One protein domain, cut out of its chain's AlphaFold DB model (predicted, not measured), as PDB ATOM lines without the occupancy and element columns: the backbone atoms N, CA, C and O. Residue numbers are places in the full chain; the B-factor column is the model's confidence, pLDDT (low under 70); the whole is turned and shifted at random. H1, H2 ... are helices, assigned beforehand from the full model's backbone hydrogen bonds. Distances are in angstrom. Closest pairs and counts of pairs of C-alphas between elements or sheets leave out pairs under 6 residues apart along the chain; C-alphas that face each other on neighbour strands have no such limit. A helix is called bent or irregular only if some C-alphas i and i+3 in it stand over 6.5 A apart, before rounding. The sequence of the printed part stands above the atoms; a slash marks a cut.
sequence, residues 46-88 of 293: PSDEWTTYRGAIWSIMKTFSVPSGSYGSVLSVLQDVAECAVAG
ATOM      1  N   PRO A  46     -32.973  23.085  17.266       77.44
ATOM      2  CA  PRO A  46     -32.485  22.777  18.610       77.44
ATOM      3  C   PRO A  46     -32.537  24.009  19.532       77.44
ATOM      4  O   PRO A  46     -32.298  25.132  19.085       77.44
ATOM      5  N   SER A  47     -32.898  23.830  20.807       79.50
ATOM      6  CA  SER A  47     -33.145  24.953  21.730       79.50
ATOM      7  C   SER A  47     -31.897  25.794  22.034       79.50
ATOM      8  O   SER A  47     -32.011  26.977  22.354       79.50
ATOM      9  N   ASP A  48     -30.706  25.222  21.870       85.06
ATOM     10  CA  ASP A  48     -29.405  25.893  21.934       85.06
ATOM     11  C   ASP A  48     -29.142  26.832  20.738       85.06
ATOM     12  O   ASP A  48     -28.363  27.783  20.847       85.06
ATOM     13  N   GLU A  49     -29.850  26.652  19.621       87.56
ATOM     14  CA  GLU A  49     -29.765  27.519  18.435       87.56
ATOM     15  C   GLU A  49     -30.740  28.714  18.474       87.56
ATOM     16  O   GLU A  49     -30.741  29.571  17.582       87.56
ATOM     17  N   TRP A  50     -31.605  28.808  19.486       89.38
ATOM     18  CA  TRP A  50     -32.642  29.845  19.515       89.38
ATOM     19  C   TRP A  50     -32.102  31.214  19.898       89.38
ATOM     20  O   TRP A  50     -32.455  32.217  19.271       89.38
ATOM     21  N   THR A  51     -31.254  31.241  20.926       88.06
ATOM     22  CA  THR A  51     -30.786  32.459  21.598       88.06
ATOM     23  C   THR A  51     -29.379  32.884  21.183       88.06
ATOM     24  O   THR A  51     -28.890  33.922  21.630       88.06
ATOM     25  N   THR A  52     -28.723  32.114  20.315       89.81
ATOM     26  CA  THR A  52     -27.412  32.460  19.760       89.81
ATOM     27  C   THR A  52     -27.470  33.775  18.979       89.81
ATOM     28  O   THR A  52     -28.517  34.197  18.476       89.81
ATOM     29  N   TYR A  53     -26.333  34.469  18.875       85.38
ATOM     30  CA  TYR A  53     -26.249  35.710  18.104       85.38
ATOM     31  C   TYR A  53     -26.633  35.447  16.641       85.38
ATOM     32  O   TYR A  53     -25.977  34.664  15.959       85.38
ATOM     33  N   ARG A  54     -27.702  36.105  16.167       84.62
ATOM     34  CA  ARG A  54     -28.368  35.831  14.874       84.62
ATOM     35  C   ARG A  54     -28.981  34.423  14.736       84.62
ATOM     36  O   ARG A  54     -29.165  33.952  13.618       84.62
ATOM     37  N   GLY A  55     -29.336  33.790  15.851       88.12
ATOM     38  CA  GLY A  55     -30.003  32.487  15.912       88.12
ATOM     39  C   GLY A  55     -31.460  32.508  15.435       88.12
ATOM     40  O   GLY A  55     -31.919  33.456  14.780       88.12
ATOM     41  N   ALA A  56     -32.209  31.454  15.764       87.25
ATOM     42  CA  ALA A  56     -33.563  31.248  15.246       87.25
ATOM     43  C   ALA A  56     -34.522  32.397  15.604       87.25
ATOM     44  O   ALA A  56     -35.243  32.882  14.732       87.25
ATOM     45  N   ILE A  57     -34.479  32.907  16.844       87.31
ATOM     46  CA  ILE A  57     -35.348  34.014  17.282       87.31
ATOM     47  C   ILE A  57     -35.055  35.280  16.483       87.31
ATOM     48  O   ILE A  57     -35.974  35.938  16.002       87.31
ATOM     49  N   TRP A  58     -33.776  35.605  16.286       90.19
ATOM     50  CA  TRP A  58     -33.383  36.775  15.504       90.19
ATOM     51  C   TRP A  58     -33.829  36.653  14.042       90.19
ATOM     52  O   TRP A  58     -34.347  37.612  13.469       90.19
ATOM     53  N   SER A  59     -33.677  35.463  13.455       87.38
ATOM     54  CA  SER A  59     -34.118  35.180  12.087       87.38
ATOM     55  C   SER A  59     -35.634  35.312  11.943       87.38
ATOM     56  O   SER A  59     -36.096  35.921  10.981       87.38
ATOM     57  N   ILE A  60     -36.407  34.829  12.920       82.25
ATOM     58  CA  ILE A  60     -37.866  34.994  12.981       82.25
ATOM     59  C   ILE A  60     -38.220  36.477  13.100       82.25
ATOM     60  O   ILE A  60     -38.959  36.997  12.266       82.25
ATOM     61  N   MET A  61     -37.644  37.191  14.069       86.31
ATOM     62  CA  MET A  61     -37.925  38.614  14.274       86.31
ATOM     63  C   MET A  61     -37.636  39.443  13.019       86.31
ATOM     64  O   MET A  61     -38.436  40.301  12.657       86.31
ATOM     65  N   LYS A  62     -36.535  39.155  12.312       87.75
ATOM     66  CA  LYS A  62     -36.176  39.835  11.062       87.75
ATOM     67  C   LYS A  62     -37.091  39.456   9.896       87.75
ATOM     68  O   LYS A  62     -37.493  40.332   9.141       87.75
ATOM     69  N   THR A  63     -37.412  38.172   9.743       87.12
ATOM     70  CA  THR A  63     -38.249  37.671   8.637       87.12
ATOM     71  C   THR A  63     -39.679  38.195   8.742       87.12
ATOM     72  O   THR A  63     -40.270  38.580   7.739       87.12
ATOM     73  N   PHE A  64     -40.216  38.261   9.961       82.88
ATOM     74  CA  PHE A  64     -41.586  38.701  10.226       82.88
ATOM     75  C   PHE A  64     -41.691  40.173  10.646       82.88
ATOM     76  O   PHE A  64     -42.765  40.612  11.042       82.88
ATOM     77  N   SER A  65     -40.599  40.945  10.553       88.31
ATOM     78  CA  SER A  65     -40.559  42.371  10.924       88.31
ATOM     79  C   SER A  65     -41.131  42.657  12.325       88.31
ATOM     80  O   SER A  65     -41.858  43.626  12.533       88.31
ATOM     81  N   VAL A  66     -40.823  41.790  13.295       84.50
ATOM     82  CA  VAL A  66     -41.335  41.882  14.671       84.50
ATOM     83  C   VAL A  66     -40.662  43.057  15.406       84.50
ATOM     84  O   VAL A  66     -39.436  43.183  15.325       84.50
ATOM     85  N   PRO A  67     -41.410  43.893  16.157       86.50
ATOM     86  CA  PRO A  67     -40.853  45.032  16.882       86.50
ATOM     87  C   PRO A  67     -39.700  44.667  17.826       86.50
ATOM     88  O   PRO A  67     -39.707  43.639  18.515       86.50
ATOM     89  N   SER A  68     -38.710  45.559  17.903       72.38
ATOM     90  CA  SER A  68     -37.612  45.473  18.865       72.38
ATOM     91  C   SER A  68     -38.166  45.584  20.289       72.38
ATOM     92  O   SER A  68     -38.582  46.658  20.713       72.38
ATOM     93  N   GLY A  69     -38.209  44.456  21.001       82.69
ATOM     94  CA  GLY A  69     -38.812  44.323  22.334       82.69
ATOM     95  C   GLY A  69     -39.584  43.011  22.527       82.69
ATOM     96  O   GLY A  69     -39.702  42.529  23.648       82.69
ATOM     97  N   SER A  70     -40.024  42.364  21.443       84.50
ATOM     98  CA  SER A  70     -40.824  41.124  21.498       84.50
ATOM     99  C   SER A  70     -39.998  39.832  21.590       84.50
ATOM    100  O   SER A  70     -40.522  38.744  21.359       84.50
ATOM    101  N   TYR A  71     -38.707  39.929  21.922       86.94
ATOM    102  CA  TYR A  71     -37.796  38.779  21.989       86.94
ATOM    103  C   TYR A  71     -38.305  37.691  22.948       86.94
ATOM    104  O   TYR A  71     -38.337  36.516  22.591       86.94
ATOM    105  N   GLY A  72     -38.771  38.090  24.138       76.12
ATOM    106  CA  GLY A  72     -39.330  37.162  25.126       76.12
ATOM    107  C   GLY A  72     -40.597  36.453  24.638       76.12
ATOM    108  O   GLY A  72     -40.771  35.269  24.902       76.12
ATOM    109  N   SER A  73     -41.443  37.135  23.862       75.50
ATOM    110  CA  SER A  73     -42.662  36.546  23.293       75.50
ATOM    111  C   SER A  73     -42.345  35.495  22.229       75.50
ATOM    112  O   SER A  73     -42.943  34.426  22.230       75.50
ATOM    113  N   VAL A  74     -41.373  35.763  21.350       74.31
ATOM    114  CA  VAL A  74     -40.939  34.788  20.333       74.31
ATOM    115  C   VAL A  74     -40.279  33.574  20.990       74.31
ATOM    116  O   VAL A  74     -40.537  32.445  20.581       74.31
ATOM    117  N   LEU A  75     -39.475  33.793  22.037       80.50
ATOM    118  CA  LEU A  75     -38.896  32.711  22.832       80.50
ATOM    119  C   LEU A  75     -39.983  31.844  23.484       80.50
ATOM    120  O   LEU A  75     -39.907  30.626  23.370       80.50
ATOM    121  N   SER A  76     -41.003  32.457  24.093       68.38
ATOM    122  CA  SER A  76     -42.131  31.737  24.700       68.38
ATOM    123  C   SER A  76     -42.867  30.873  23.678       68.38
ATOM    124  O   SER A  76     -43.138  29.715  23.948       68.38
ATOM    125  N   VAL A  77     -43.128  31.393  22.473       71.31
ATOM    126  CA  VAL A  77     -43.796  30.620  21.411       71.31
ATOM    127  C   VAL A  77     -42.936  29.446  20.942       71.31
ATOM    128  O   VAL A  77     -43.460  28.362  20.704       71.31
ATOM    129  N   LEU A  78     -41.618  29.625  20.807       73.94
ATOM    130  CA  LEU A  78     -40.725  28.517  20.453       73.94
ATOM    131  C   LEU A  78     -40.668  27.458  21.558       73.94
ATOM    132  O   LEU A  78     -40.691  26.269  21.242       73.94
ATOM    133  N   GLN A  79     -40.644  27.878  22.828       73.06
ATOM    134  CA  GLN A  79     -40.738  26.985  23.984       73.06
ATOM    135  C   GLN A  79     -42.054  26.216  23.959       73.06
ATOM    136  O   GLN A  79     -42.010  24.995  23.976       73.06
ATOM    137  N   ASP A  80     -43.188  26.891  23.774       59.66
ATOM    138  CA  ASP A  80     -44.505  26.259  23.685       59.66
ATOM    139  C   ASP A  80     -44.585  25.270  22.514       59.66
ATOM    140  O   ASP A  80     -45.132  24.182  22.659       59.66
ATOM    141  N   VAL A  81     -44.023  25.599  21.345       58.16
ATOM    142  CA  VAL A  81     -44.013  24.707  20.172       58.16
ATOM    143  C   VAL A  81     -43.111  23.495  20.400       58.16
ATOM    144  O   VAL A  81     -43.492  22.380  20.040       58.16
ATOM    145  N   ALA A  82     -41.936  23.678  21.004       63.47
ATOM    146  CA  ALA A  82     -41.052  22.568  21.343       63.47
ATOM    147  C   ALA A  82     -41.641  21.703  22.458       63.47
ATOM    148  O   ALA A  82     -41.588  20.483  22.368       63.47
ATOM    149  N   GLU A  83     -42.266  22.310  23.463       58.62
ATOM    150  CA  GLU A  83     -43.021  21.614  24.495       58.62
ATOM    151  C   GLU A  83     -44.224  20.896  23.897       58.62
ATOM    152  O   GLU A  83     -44.450  19.757  24.259       58.62
ATOM    153  N   CYS A  84     -44.943  21.450  22.922       51.78
ATOM    154  CA  CYS A  84     -46.012  20.734  22.220       51.78
ATOM    155  C   CYS A  84     -45.471  19.569  21.378       51.78
ATOM    156  O   CYS A  84     -46.108  18.519  21.294       51.78
ATOM    157  N   ALA A  85     -44.293  19.728  20.770       52.88
ATOM    158  CA  ALA A  85     -43.630  18.666  20.020       52.88
ATOM    159  C   ALA A  85     -43.102  17.547  20.941       52.88
ATOM    160  O   ALA A  85     -43.160  16.373  20.578       52.88
ATOM    161  N   VAL A  86     -42.626  17.894  22.143       50.97
ATOM    162  CA  VAL A  86     -42.055  16.978  23.150       50.97
ATOM    163  C   VAL A  86     -43.135  16.339  24.027       50.97
ATOM    164  O   VAL A  86     -43.148  15.126  24.222       50.97
ATOM    165  N   ALA A  87     -44.081  17.137  24.515       50.16
ATOM    166  CA  ALA A  87     -45.296  16.712  25.203       50.16
ATOM    167  C   ALA A  87     -46.307  16.076  24.248       50.16
ATOM    168  O   ALA A  87     -47.402  15.750  24.695       50.16
ATOM    169  N   GLY A  88     -45.920  15.876  22.980       46.69
ATOM    170  CA  GLY A  88     -46.620  15.146  21.940       46.69
ATOM    171  C   GLY A  88     -47.315  13.909  22.486       46.69
ATOM    172  O   GLY A  88     -46.784  12.799  22.493       46.69
TER     173      GLY A  88
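Overview. This is residues 46 to 88 of the 293 residues of an uncharacterized protein of Aphanomyces astaci (UniProt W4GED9). Two helices make a corner-like pair: the long helix H2 packs with its first residues, 71 to 75, on the short helix H1 at a steep angle and runs on past it, while residues 46 to 55, a stretch with no named element in which residues 47 to 49 are a short run of helix, lead into H1. The far end of H2 and the last residues, 83 to 88, stick out and lie at one end of the long axis. The printed part has 43 residues with two named helices, H1 then H2, and no named strand; its class is all helix. It is only just compact, close to loose, with a radius of gyration of the C-alphas of 10.6 A, and elongated, spanning 31 by 17 by 15 A.

Arrangement. H1, residues 56 to 63, and H2, residues 71 to 86, touch, with 6 pairs of C-alphas within 8 A. The closest C-alphas of the two are those of Ile 57 and Val 74, 6.4 A apart. H2 touches H1 with residues 71 to 75 alone. Their lines stand at a steep tilt of 59 degrees, and they run opposite ways. Their centres are 13.5 A apart. In both H1 and H2, every O i to N i+4 pair is within hydrogen-bond range.

Along the chain. H1 begins at C-alpha 56 at (-33.563, 31.248, 15.246) and measures 10.3 A from first to last C-alpha. H2 begins at C-alpha 71 at (-37.796, 38.779, 21.989) and ends at C-alpha 86 at (-42.055, 16.978, 23.150), 22.2 A away. Neither helix is bent.

Size, cuts and confidence. The two C-alphas farthest apart are those of Ser 68 and Gly 88, at 31.8 A. The printed part has no cut, and the link from H1 to H2, 7 residues, is short. Residues 83 to 88, of which 83 to 86 belong to H2, stand free. The mean pLDDT of the printed part is 76.9; residue 76 and residues 80 to 88 are under 70.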